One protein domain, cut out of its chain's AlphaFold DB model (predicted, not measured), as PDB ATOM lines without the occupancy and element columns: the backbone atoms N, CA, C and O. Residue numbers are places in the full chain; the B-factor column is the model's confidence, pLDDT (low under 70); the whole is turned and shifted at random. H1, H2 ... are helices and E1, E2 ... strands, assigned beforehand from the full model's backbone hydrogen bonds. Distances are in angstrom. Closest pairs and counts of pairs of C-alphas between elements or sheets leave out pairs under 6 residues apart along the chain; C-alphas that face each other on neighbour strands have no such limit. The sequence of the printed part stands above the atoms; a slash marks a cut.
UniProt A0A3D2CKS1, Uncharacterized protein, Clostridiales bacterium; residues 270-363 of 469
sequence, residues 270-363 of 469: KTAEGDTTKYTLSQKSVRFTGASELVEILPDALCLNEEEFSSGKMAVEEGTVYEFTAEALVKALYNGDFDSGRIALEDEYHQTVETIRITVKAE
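Overview. This is residues 270 to 363 of the 469 residues of an uncharacterized protein of Clostridiales bacterium (UniProt A0A3D2CKS1). Two small antiparallel sheets follow one another along the long axis, E1, E6 and E4 towards one end and E2 and E5 towards the other, with few contacts between them. The short helix H1 caps the far end of E2, while E3, H2 and the long link 304 to 320 lie off to one side. The 94 printed residues hold E1, E2, H1, E3, E4, H2, E5 and E6 in chain order, a mixed class with 43 residues in named elements, under half. The whole is compact, with a radius of gyration of the C-alphas of 14.2 A and spans of 42 by 29 by 19 A.

Along the chain. E1, residues 279 to 281, begins at C-alpha 279 (178.135, 270.706, 290.226). E2, residues 285 to 291, is 19.6 A long, and H1 is residues 292 to 295. E3 is residues 301 to 303; E4, residues 321 to 325, is 13.4 A long. H2, residues 326 to 334, is 11.9 A, and E5, residues 343 to 346, is 10.0 A. E6, residues 355 to 362, is 23.2 A and ends at C-alpha 362 (182.336, 269.149, 291.072).

Arrangement. E6 is the inner strand, its pairing staggered: residues 360 to 362 pair with E1, N 280 to O 361 being 2.8 A, and residues 355 to 359 with E4, N 322 to O 358 being 2.8 A. E2 and E5 are antiparallel, with N 344 to O 289 at 2.8 A. H2 only grazes the sheet E1 E6 E4; its closest C-alphas to E5 are Ala 326 and Leu 345, 5.7 A. E3 pairs with no named strand. In H2 every O i to N i+4 pair is within hydrogen-bond range; H1 is too short for one.

Size, cuts and confidence. The C-alphas of Gly 274 and Gly 341 are farthest apart, 43.9 A. The printed part has no cut, and the link E3 to E4 is long. Mean pLDDT of the printed part is 71.5, with 36 residues under 70, among them 307 to 317.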
ATOM      1  N   LYS A 270     171.636 276.696 292.658       75.69
ATOM      2  CA  LYS A 270     171.906 277.960 291.961       75.69
ATOM      3  C   LYS A 270     173.393 278.282 292.072       75.69
ATOM      4  O   LYS A 270     173.877 278.524 293.172       75.69
ATOM      5  N   THR A 271     174.127 278.302 290.966       66.75
ATOM      6  CA  THR A 271     175.506 278.813 290.977       66.75
ATOM      7  C   THR A 271     175.517 280.341 291.033       66.75
ATOM      8  O   THR A 271     174.543 280.998 290.654       66.75
ATOM      9  N   ALA A 272     176.607 280.920 291.541       67.19
ATOM     10  CA  ALA A 272     176.792 282.368 291.518       67.19
ATOM     11  C   ALA A 272     176.954 282.870 290.072       67.19
ATOM     12  O   ALA A 272     177.443 282.147 289.200       67.19
ATOM     13  N   GLU A 273     176.558 284.115 289.810       55.91
ATOM     14  CA  GLU A 273     176.653 284.705 288.474       55.91
ATOM     15  C   GLU A 273     178.124 284.767 288.017       55.91
ATOM     16  O   GLU A 273     178.960 285.416 288.646       55.91
ATOM     17  N   GLY A 274     178.445 284.044 286.939       52.88
ATOM     18  CA  GLY A 274     179.809 283.899 286.414       52.88
ATOM     19  C   GLY A 274     180.562 282.630 286.842       52.88
ATOM     20  O   GLY A 274     181.630 282.375 286.289       52.88
ATOM     21  N   ASP A 275     180.028 281.807 287.752       61.78
ATOM     22  CA  ASP A 275     180.613 280.493 288.058       61.78
ATOM     23  C   ASP A 275     180.292 279.485 286.938       61.78
ATOM     24  O   ASP A 275     179.131 279.165 286.667       61.78
ATOM     25  N   THR A 276     181.338 278.997 286.268       59.44
ATOM     26  CA  THR A 276     181.262 278.003 285.185       59.44
ATOM     27  C   THR A 276     181.421 276.563 285.676       59.44
ATOM     28  O   THR A 276     181.324 275.626 284.877       59.44
ATOM     29  N   THR A 277     181.645 276.366 286.978       60.56
ATOM     30  CA  THR A 277     181.809 275.048 287.594       60.56
ATOM     31  C   THR A 277     180.498 274.273 287.529       60.56
ATOM     32  O   THR A 277     179.455 274.715 288.013       60.56
ATOM     33  N   LYS A 278     180.537 273.078 286.938       67.00
ATOM     34  CA  LYS A 278     179.391 272.168 286.948       67.00
ATOM     35  C   LYS A 278     179.396 271.364 288.236       67.00
ATOM     36  O   LYS A 278     180.316 270.590 288.483       67.00
ATOM     37  N   TYR A 279     178.342 271.508 289.027       71.69
ATOM     38  CA  TYR A 279     178.135 270.706 290.226       71.69
ATOM     39  C   TYR A 279     177.122 269.592 289.966       71.69
ATOM     40  O   TYR A 279     176.090 269.792 289.326       71.69
ATOM     41  N   THR A 280     177.401 268.417 290.517       73.75
ATOM     42  CA  THR A 280     176.475 267.287 290.592       73.75
ATOM     43  C   THR A 280     176.157 266.978 292.046       73.75
ATOM     44  O   THR A 280     176.987 267.139 292.940       73.75
ATOM     45  N   LEU A 281     174.930 266.532 292.289       74.62
ATOM     46  CA  LEU A 281     174.483 266.066 293.595       74.62
ATOM     47  C   LEU A 281     174.631 264.545 293.669       74.62
ATOM     48  O   LEU A 281     174.381 263.854 292.678       74.62
ATOM     49  N   SER A 282     174.988 264.011 294.842       72.62
ATOM     50  CA  SER A 282     175.047 262.557 295.078       72.62
ATOM     51  C   SER A 282     173.718 261.845 294.801       72.62
ATOM     52  O   SER A 282     173.720 260.667 294.461       72.62
ATOM     53  N   GLN A 283     172.604 262.573 294.896       73.25
ATOM     54  CA  GLN A 283     171.264 262.158 294.499       73.25
ATOM     55  C   GLN A 283     170.537 263.346 293.855       73.25
ATOM     56  O   GLN A 283     170.663 264.479 294.316       73.25
ATOM     57  N   LYS A 284     169.797 263.100 292.766       76.12
ATOM     58  CA  LYS A 284     169.117 264.152 291.982       76.12
ATOM     59  C   LYS A 284     167.679 264.418 292.417       76.12
ATOM     60  O   LYS A 284     167.101 265.418 292.010       76.12
ATOM     61  N   SER A 285     167.101 263.537 293.220       83.88
ATOM     62  CA  SER A 285     165.737 263.662 293.718       83.88
ATOM     63  C   SER A 285     165.593 262.948 295.049       83.88
ATOM     64  O   SER A 285     166.269 261.947 295.273       83.88
ATOM     65  N   VAL A 286     164.662 263.417 295.871       80.12
ATOM     66  CA  VAL A 286     164.288 262.797 297.144       80.12
ATOM     67  C   VAL A 286     162.845 262.326 297.075       80.12
ATOM     68  O   VAL A 286     161.987 263.022 296.525       80.12
ATOM     69  N   ARG A 287     162.581 261.140 297.624       84.62
ATOM     70  CA  ARG A 287     161.262 260.518 297.623       84.62
ATOM     71  C   ARG A 287     160.564 260.739 298.963       84.62
ATOM     72  O   ARG A 287     161.108 260.439 300.020       84.62
ATOM     73  N   PHE A 288     159.347 261.256 298.890       84.75
ATOM     74  CA  PHE A 288     158.434 261.420 300.012       84.75
ATOM     75  C   PHE A 288     157.265 260.455 299.872       84.75
ATOM     76  O   PHE A 288     156.744 260.271 298.769       84.75
ATOM     77  N   THR A 289     156.838 259.891 300.996       85.62
ATOM     78  CA  THR A 289     155.615 259.096 301.126       85.62
ATOM     79  C   THR A 289     154.744 259.655 302.248       85.62
ATOM     80  O   THR A 289     155.264 260.243 303.196       85.62
ATOM     81  N   GLY A 290     153.427 259.490 302.173       83.00
ATOM     82  CA  GLY A 290     152.522 259.937 303.233       83.00
ATOM     83  C   GLY A 290     151.102 260.212 302.765       83.00
ATOM     84  O   GLY A 290     150.750 259.952 301.613       83.00
ATOM     85  N   ALA A 291     150.293 260.784 303.650       80.19
ATOM     86  CA  ALA A 291     148.915 261.157 303.359       80.19
ATOM     87  C   ALA A 291     148.854 262.146 302.178       80.19
ATOM     88  O   ALA A 291     149.636 263.102 302.115       80.19
ATOM     89  N   SER A 292     147.941 261.921 301.222       79.12
ATOM     90  CA  SER A 292     147.961 262.632 299.929       79.12
ATOM     91  C   SER A 292     147.930 264.153 300.082       79.12
ATOM     92  O   SER A 292     148.641 264.841 299.359       79.12
ATOM     93  N   GLU A 293     147.164 264.688 301.031       75.62
ATOM     94  CA  GLU A 293     147.070 266.127 301.292       75.62
ATOM     95  C   GLU A 293     148.370 266.769 301.808       75.62
ATOM     96  O   GLU A 293     148.563 267.964 301.601       75.62
ATOM     97  N   LEU A 294     149.275 265.999 302.426       78.31
ATOM     98  CA  LEU A 294     150.602 266.475 302.846       78.31
ATOM     99  C   LEU A 294     151.660 266.285 301.755       78.31
ATOM    100  O   LEU A 294     152.623 267.041 301.683       78.31
ATOM    101  N   VAL A 295     151.488 265.285 300.892       80.75
ATOM    102  CA  VAL A 295     152.428 264.991 299.801       80.75
ATOM    103  C   VAL A 295     152.141 265.841 298.556       80.75
ATOM    104  O   VAL A 295     153.065 266.194 297.825       80.75
ATOM    105  N   GLU A 296     150.883 266.225 298.309       80.50
ATOM    106  CA  GLU A 296     150.506 267.111 297.195       80.50
ATOM    107  C   GLU A 296     151.047 268.539 297.344       80.50
ATOM    108  O   GLU A 296     151.407 269.141 296.332       80.50
ATOM    109  N   ILE A 297     151.138 269.063 298.574       78.31
ATOM    110  CA  ILE A 297     151.606 270.435 298.856       78.31
ATOM    111  C   ILE A 297     153.121 270.628 298.699       78.31
ATOM    112  O   ILE A 297     153.576 271.764 298.585       78.31
ATOM    113  N   LEU A 298     153.905 269.546 298.691       80.19
ATOM    114  CA  LEU A 298     155.352 269.616 298.471       80.19
ATOM    115  C   LEU A 298     155.644 270.147 297.056       80.19
ATOM    116  O   LEU A 298     154.895 269.833 296.128       80.19
ATOM    117  N   PRO A 299     156.736 270.893 296.826       82.81
ATOM    118  CA  PRO A 299     157.101 271.341 295.487       82.81
ATOM    119  C   PRO A 299     157.578 270.170 294.614       82.81
ATOM    120  O   PRO A 299     157.979 269.119 295.109       82.81
ATOM    121  N   ASP A 300     157.568 270.349 293.292       85.31
ATOM    122  CA  ASP A 300     158.143 269.366 292.355       85.31
ATOM    123  C   ASP A 300     159.680 269.457 292.281       85.31
ATOM    124  O   ASP A 300     160.348 268.497 291.887       85.31
ATOM    125  N   ALA A 301     160.251 270.599 292.677       84.38
ATOM    126  CA  ALA A 301     161.688 270.840 292.732       84.38
ATOM    127  C   ALA A 301     162.075 271.727 293.928       84.38
ATOM    128  O   ALA A 301     161.312 272.603 294.329       84.38
ATOM    129  N   LEU A 302     163.276 271.515 294.458       82.81
ATOM    130  CA  LEU A 302     163.863 272.228 295.591       82.81
ATOM    131  C   LEU A 302     165.276 272.715 295.236       82.81
ATOM    132  O   LEU A 302     166.060 271.979 294.629       82.81
ATOM    133  N   CYS A 303     165.627 273.936 295.645       80.75
ATOM    134  CA  CYS A 303     166.970 274.491 295.493       80.75
ATOM    135  C   CYS A 303     167.713 274.465 296.839       80.75
ATOM    136  O   CYS A 303     167.363 275.192 297.762       80.75
ATOM    137  N   LEU A 304     168.750 273.628 296.961       77.94
ATOM    138  CA  LEU A 304     169.388 273.338 298.257       77.94
ATOM    139  C   LEU A 304     170.155 274.523 298.868       77.94
ATOM    140  O   LEU A 304     170.367 274.556 300.077       77.94
ATOM    141  N   ASN A 305     170.597 275.479 298.046       74.25
ATOM    142  CA  ASN A 305     171.431 276.605 298.473       74.25
ATOM    143  C   ASN A 305     170.698 277.959 298.522       74.25
ATOM    144  O   ASN A 305     171.337 279.009 298.457       74.25
ATOM    145  N   GLU A 306     169.370 277.950 298.647       71.62
ATOM    146  CA  GLU A 306     168.620 279.149 299.048       71.62
ATOM    147  C   GLU A 306     168.804 279.434 300.550       71.62
ATOM    148  O   GLU A 306     169.257 278.572 301.308       71.62
ATOM    149  N   GLU A 307     168.497 280.656 300.996       63.28
ATOM    150  CA  GLU A 307     168.715 281.094 302.391       63.28
ATOM    151  C   GLU A 307     167.873 280.316 303.418       63.28
ATOM    152  O   GLU A 307     168.217 280.279 304.596       63.28
ATOM    153  N   GLU A 308     166.795 279.665 302.973       58.62
ATOM    154  CA  GLU A 308     165.911 278.834 303.800       58.62
ATOM    155  C   GLU A 308     166.497 277.437 304.098       58.62
ATOM    156  O   GLU A 308     166.109 276.802 305.079       58.62
ATOM    157  N   PHE A 309     167.446 276.961 303.277       58.53
ATOM    158  CA  PHE A 309     167.989 275.589 303.323       58.53
ATOM    159  C   PHE A 309     169.513 275.533 303.506       58.53
ATOM    160  O   PHE A 309     170.046 274.562 304.046       58.53
ATOM    161  N   SER A 310     170.225 276.585 303.103       54.19
ATOM    162  CA  SER A 310     171.621 276.816 303.466       54.19
ATOM    163  C   SER A 310     171.703 277.708 304.702       54.19
ATOM    164  O   SER A 310     170.903 278.619 304.881       54.19
ATOM    165  N   SER A 311     172.724 277.518 305.538       52.41
ATOM    166  CA  SER A 311     172.979 278.363 306.714       52.41
ATOM    167  C   SER A 311     173.564 279.741 306.334       52.41
ATOM    168  O   SER A 311     174.638 280.113 306.810       52.41
ATOM    169  N   GLY A 312     172.920 280.461 305.409       46.50
ATOM    170  CA  GLY A 312     173.390 281.736 304.850       46.50
ATOM    171  C   GLY A 312     174.559 281.625 303.859       46.50
ATOM    172  O   GLY A 312     175.264 282.607 303.635       46.50
ATOM    173  N   LYS A 313     174.804 280.442 303.271       48.47
ATOM    174  CA  LYS A 313     175.861 280.217 302.266       48.47
ATOM    175  C   LYS A 313     175.253 280.018 300.869       48.47
ATOM    176  O   LYS A 313     174.958 278.894 300.475       48.47
ATOM    177  N   MET A 314     175.154 281.102 300.093       53.19
ATOM    178  CA  MET A 314     174.797 281.026 298.664       53.19
ATOM    179  C   MET A 314     175.867 280.326 297.809       53.19
ATOM    180  O   MET A 314     175.534 279.702 296.805       53.19
ATOM    181  N   ALA A 315     177.149 280.446 298.175       58.66
ATOM    182  CA  ALA A 315     178.252 279.855 297.422       58.66
ATOM    183  C   ALA A 315     178.269 278.325 297.571       58.66
ATOM    184  O   ALA A 315     178.319 277.801 298.685       58.66
ATOM    185  N   VAL A 316     178.246 277.627 296.436       66.62
ATOM    186  CA  VAL A 316     178.369 276.170 296.354       66.62
ATOM    187  C   VAL A 316     179.853 275.807 296.323       66.62
ATOM    188  O   VAL A 316     180.588 276.303 295.478       66.62
ATOM    189  N   GLU A 317     180.295 274.938 297.232       68.12
ATOM    190  CA  GLU A 317     181.674 274.430 297.296       68.12
ATOM    191  C   GLU A 317     181.671 272.901 297.072       68.12
ATOM    192  O   GLU A 317     180.759 272.200 297.530       68.12
ATOM    193  N   GLU A 318     182.683 272.346 296.393       72.12
ATOM    194  CA  GLU A 318     182.839 270.886 296.290       72.12
ATOM    195  C   GLU A 318     182.981 270.249 297.683       72.12
ATOM    196  O   GLU A 318     183.656 270.777 298.564       72.12
ATOM    197  N   GLY A 319     182.331 269.102 297.896       66.94
ATOM    198  CA  GLY A 319     182.319 268.417 299.186       66.94
ATOM    199  C   GLY A 319     181.317 268.989 300.192       66.94
ATOM    200  O   GLY A 319     181.174 268.412 301.269       66.94
ATOM    201  N   THR A 320     180.577 270.054 299.853       74.94
ATOM    202  CA  THR A 320     179.449 270.531 300.673       74.94
ATOM    203  C   THR A 320     178.448 269.396 300.886       74.94
ATOM    204  O   THR A 320     178.049 268.725 299.932       74.94
ATOM    205  N   VAL A 321     178.025 269.188 302.135       75.12
ATOM    206  CA  VAL A 321     176.997 268.206 302.499       75.12
ATOM    207  C   VAL A 321     175.768 268.941 303.016       75.12
ATOM    208  O   VAL A 321     175.838 269.628 304.030       75.12
ATOM    209  N   TYR A 322     174.644 268.757 302.330       77.44
ATOM    210  CA  TYR A 322     173.322 269.129 302.820       77.44
ATOM    211  C   TYR A 322     172.733 267.931 303.562       77.44
ATOM    212  O   TYR A 322     172.669 266.829 303.015       77.44
ATOM    213  N   GLU A 323     172.324 268.140 304.808       76.75
ATOM    214  CA  GLU A 323     171.693 267.131 305.654       76.75
ATOM    215  C   GLU A 323     170.347 267.670 306.131       76.75
ATOM    216  O   GLU A 323     170.289 268.746 306.723       76.75
ATOM    217  N   PHE A 324     169.266 266.940 305.858       75.00
ATOM    218  CA  PHE A 324     167.929 267.316 306.313       75.00
ATOM    219  C   PHE A 324     167.080 266.101 306.673       75.00
ATOM    220  O   PHE A 324     167.248 265.004 306.136       75.00
ATOM    221  N   THR A 325     166.141 266.334 307.586       78.19
ATOM    222  CA  THR A 325     165.091 265.392 307.969       78.19
ATOM    223  C   THR A 325     163.792 265.705 307.230       78.19
ATOM    224  O   THR A 325     163.627 266.797 306.674       78.19
ATOM    225  N   ALA A 326     162.837 264.772 307.262       73.81
ATOM    226  CA  ALA A 326     161.483 265.009 306.754       73.81
ATOM    227  C   ALA A 326     160.848 266.249 307.420       73.81
ATOM    228  O   ALA A 326     160.261 267.094 306.746       73.81
ATOM    229  N   GLU A 327     161.053 266.387 308.734       75.88
ATOM    230  CA  GLU A 327     160.584 267.515 309.539       75.88
ATOM    231  C   GLU A 327     161.176 268.847 309.085       75.88
ATOM    232  O   GLU A 327     160.437 269.805 308.865       75.88
ATOM    233  N   ALA A 328     162.502 268.911 308.935       72.50
ATOM    234  CA  ALA A 328     163.191 270.134 308.542       72.50
ATOM    235  C   ALA A 328     162.732 270.607 307.158       72.50
ATOM    236  O   ALA A 328     162.476 271.798 306.976       72.50
ATOM    237  N   LEU A 329     162.556 269.677 306.208       72.38
ATOM    238  CA  LEU A 329     162.102 270.028 304.866       72.38
ATOM    239  C   LEU A 329     160.658 270.538 304.854       72.38
ATOM    240  O   LEU A 329     160.382 271.577 304.259       72.38
ATOM    241  N   VAL A 330     159.740 269.838 305.527       72.62
ATOM    242  CA  VAL A 330     158.323 270.234 305.581       72.62
ATOM    243  C   VAL A 330     158.150 271.560 306.323       72.62
ATOM    244  O   VAL A 330     157.388 272.411 305.867       72.62
ATOM    245  N   LYS A 331     158.886 271.788 307.420       73.44
ATOM    246  CA  LYS A 331     158.849 273.065 308.149       73.44
ATOM    247  C   LYS A 331     159.344 274.230 307.298       73.44
ATOM    248  O   LYS A 331     158.659 275.247 307.253       73.44
ATOM    249  N   ALA A 332     160.471 274.073 306.605       67.50
ATOM    250  CA  ALA A 332     160.998 275.108 305.717       67.50
ATOM    251  C   ALA A 332     160.041 275.415 304.550       67.50
ATOM    252  O   ALA A 332     159.824 276.575 304.226       67.50
ATOM    253  N   LEU A 333     159.408 274.390 303.966       68.12
ATOM    254  CA  LEU A 333     158.521 274.542 302.806       68.12
ATOM    255  C   LEU A 333     157.103 275.034 303.127       68.12
ATOM    256  O   LEU A 333     156.480 275.674 302.282       68.12
ATOM    257  N   TYR A 334     156.556 274.687 304.296       67.50
ATOM    258  CA  TYR A 334     155.130 274.878 304.595       67.50
ATOM    259  C   TYR A 334     154.850 275.717 305.848       67.50
ATOM    260  O   TYR A 334     153.720 276.163 306.043       67.50
ATOM    261  N   ASN A 335     155.860 275.968 306.691       62.69
ATOM    262  CA  ASN A 335     155.759 276.800 307.897       62.69
ATOM    263  C   ASN A 335     154.616 276.380 308.860       62.69
ATOM    264  O   ASN A 335     154.053 277.204 309.582       62.69
ATOM    265  N   GLY A 336     154.255 275.092 308.834       61.00
ATOM    266  CA  GLY A 336     153.181 274.480 309.618       61.00
ATOM    267  C   GLY A 336     153.673 273.319 310.482       61.00
ATOM    268  O   GLY A 336     154.829 272.897 310.383       61.00
ATOM    269  N   ASP A 337     152.791 272.795 311.335       62.28
ATOM    270  CA  ASP A 337     153.122 271.680 312.223       62.28
ATOM    271  C   ASP A 337     153.388 270.393 311.428       62.28
ATOM    272  O   ASP A 337     152.539 269.893 310.689       62.28
ATOM    273  N   PHE A 338     154.595 269.852 311.597       60.94
ATOM    274  CA  PHE A 338     155.006 268.584 311.008       60.94
ATOM    275  C   PHE A 338     154.456 267.412 311.824       60.94
ATOM    276  O   PHE A 338     154.830 267.230 312.983       60.94
ATOM    277  N   ASP A 339     153.613 266.592 311.200       66.12
ATOM    278  CA  ASP A 339     153.146 265.323 311.758       66.12
ATOM    279  C   ASP A 339     153.964 264.161 311.171       66.12
ATOM    280  O   ASP A 339     153.716 263.693 310.055       66.12
ATOM    281  N   SER A 340     154.941 263.688 311.949       57.28
ATOM    282  CA  SER A 340     155.815 262.561 311.593       57.28
ATOM    283  C   SER A 340     155.068 261.245 311.355       57.28
ATOM    284  O   SER A 340     155.615 260.343 310.725       57.28
ATOM    285  N   GLY A 341     153.822 261.121 311.825       62.47
ATOM    286  CA  GLY A 341     152.973 259.957 311.578       62.47
ATOM    287  C   GLY A 341     152.290 259.960 310.208       62.47
ATOM    288  O   GLY A 341     151.679 258.957 309.840       62.47
ATOM    289  N   ARG A 342     152.358 261.070 309.454       72.94
ATOM    290  CA  ARG A 342     151.602 261.265 308.200       72.94
ATOM    291  C   ARG A 342     152.459 261.565 306.975       72.94
ATOM    292  O   ARG A 342     151.920 261.562 305.870       72.94
ATOM    293  N   ILE A 343     153.754 261.818 307.140       78.88
ATOM    294  CA  ILE A 343     154.699 262.038 306.040       78.88
ATOM    295  C   ILE A 343     156.102 261.555 306.426       78.88
ATOM    296  O   ILE A 343     156.587 261.811 307.526       78.88
ATOM    297  N   ALA A 344     156.758 260.856 305.503       82.25
ATOM    298  CA  ALA A 344     158.056 260.229 305.694       82.25
ATOM    299  C   ALA A 344     158.955 260.394 304.457       82.25
ATOM    300  O   ALA A 344     158.482 260.553 303.329       82.25
ATOM    301  N   LEU A 345     160.266 260.338 304.693       83.38
ATOM    302  CA  LEU A 345     161.292 260.246 303.658       83.38
ATOM    303  C   LEU A 345     161.585 258.781 303.346       83.38
ATOM    304  O   LEU A 345     161.744 257.982 304.265       83.38
ATOM    305  N   GLU A 346     161.711 258.451 302.064       79.19
ATOM    306  CA  GLU A 346     162.125 257.131 301.588       79.19
ATOM    307  C   GLU A 346     163.473 257.214 300.859       79.19
ATOM    308  O   GLU A 346     163.732 258.151 300.096       79.19
ATOM    309  N   ASP A 347     164.327 256.214 301.077       68.38
ATOM    310  CA  ASP A 347     165.596 256.059 300.365       68.38
ATOM    311  C   ASP A 347     165.442 255.373 298.986       68.38
ATOM    312  O   ASP A 347     164.340 255.094 298.494       68.38
ATOM    313  N   GLU A 348     166.575 255.080 298.338       65.50
ATOM    314  CA  GLU A 348     166.616 254.379 297.047       65.50
ATOM    315  C   GLU A 348     166.057 252.939 297.101       65.50
ATOM    316  O   GLU A 348     165.640 252.415 296.068       65.50
ATOM    317  N   TYR A 349     165.972 252.332 298.293       66.88
ATOM    318  CA  TYR A 349     165.378 251.012 298.553       66.88
ATOM    319  C   TYR A 349     163.927 251.088 299.057       66.88
ATOM    320  O   TYR A 349     163.333 250.052 299.361       66.88
ATOM    321  N   HIS A 350     163.350 252.293 299.124       68.31
ATOM    322  CA  HIS A 350     162.005 252.584 299.634       68.31
ATOM    323  C   HIS A 350     161.829 252.241 301.120       68.31
ATOM    324  O   HIS A 350     160.743 251.873 301.565       68.31
ATOM    325  N   GLN A 351     162.908 252.365 301.893       73.44
ATOM    326  CA  GLN A 351     162.879 252.274 303.346       73.44
ATOM    327  C   GLN A 351     162.719 253.668 303.945       73.44
ATOM    328  O   GLN A 351     163.342 254.628 303.487       73.44
ATOM    329  N   THR A 352     161.894 253.775 304.988       80.81
ATOM    330  CA  THR A 352     161.730 255.021 305.739       80.81
ATOM    331  C   THR A 352     163.042 255.413 306.413       80.81
ATOM    332  O   THR A 352     163.579 254.646 307.213       80.81
ATOM    333  N   VAL A 353     163.530 256.620 306.133       80.00
ATOM    334  CA  VAL A 353     164.751 257.182 306.726       80.00
ATOM    335  C   VAL A 353     164.455 258.480 307.472       80.00
ATOM    336  O   VAL A 353     163.657 259.302 307.030       80.00
ATOM    337  N   GLU A 354     165.118 258.690 308.609       78.75
ATOM    338  CA  GLU A 354     164.973 259.931 309.388       78.75
ATOM    339  C   GLU A 354     165.651 261.122 308.694       78.75
ATOM    340  O   GLU A 354     165.130 262.240 308.719       78.75
ATOM    341  N   THR A 355     166.793 260.866 308.048       79.44
ATOM    342  CA  THR A 355     167.716 261.886 307.542       79.44
ATOM    343  C   THR A 355     168.296 261.485 306.192       79.44
ATOM    344  O   THR A 355     168.748 260.353 306.014       79.44
ATOM    345  N   ILE A 356     168.372 262.439 305.264       73.56
ATOM    346  CA  ILE A 356     169.037 262.277 303.970       73.56
ATOM    347  C   ILE A 356     170.255 263.201 303.883       73.56
ATOM    348  O   ILE A 356     170.202 264.365 304.281       73.56
ATOM    349  N   ARG A 357     171.358 262.670 303.338       78.12
ATOM    350  CA  ARG A 357     172.602 263.400 303.056       78.12
ATOM    351  C   ARG A 357     172.822 263.533 301.552       78.12
ATOM    352  O   ARG A 357     172.951 262.531 300.844       78.12
ATOM    353  N   ILE A 358     172.931 264.769 301.076       75.25
ATOM    354  CA  ILE A 358     173.299 265.091 299.698       75.25
ATOM    355  C   ILE A 358     174.676 265.745 299.687       75.25
ATOM    356  O   ILE A 358     174.873 266.801 300.280       75.25
ATOM    357  N   THR A 359     175.624 265.132 298.985       74.94
ATOM    358  CA  THR A 359     176.975 265.672 298.800       74.94
ATOM    359  C   THR A 359     177.091 266.314 297.427       74.94
ATOM    360  O   THR A 359     176.738 265.696 296.420       74.94
ATOM    361  N   VAL A 360     177.630 267.529 297.384       76.81
ATOM    362  CA  VAL A 360     178.009 268.217 296.151       76.81
ATOM    363  C   VAL A 360     179.353 267.685 295.659       76.81
ATOM    364  O   VAL A 360     180.328 267.649 296.409       76.81
ATOM    365  N   LYS A 361     179.423 267.309 294.384       71.19
ATOM    366  CA  LYS A 361     180.658 266.964 293.672       71.19
ATOM    367  C   LYS A 361     180.838 267.926 292.509       71.19
ATOM    368  O   LYS A 361     179.889 268.133 291.752       71.19
ATOM    369  N   ALA A 362     182.030 268.483 292.330       65.12
ATOM    370  CA  ALA A 362     182.336 269.149 291.072       65.12
ATOM    371  C   ALA A 362     182.492 268.079 289.978       65.12
ATOM    372  O   ALA A 362     183.168 267.067 290.175       65.12
ATOM    373  N   GLU A 363     181.885 268.282 288.811       61.81
ATOM    374  CA  GLU A 363     182.391 267.639 287.601       61.81
ATOM    375  C   GLU A 363     183.742 268.296 287.319       61.81
ATOM    376  O   GLU A 363     183.794 269.489 287.020       61.81
TER     377      GLU A 363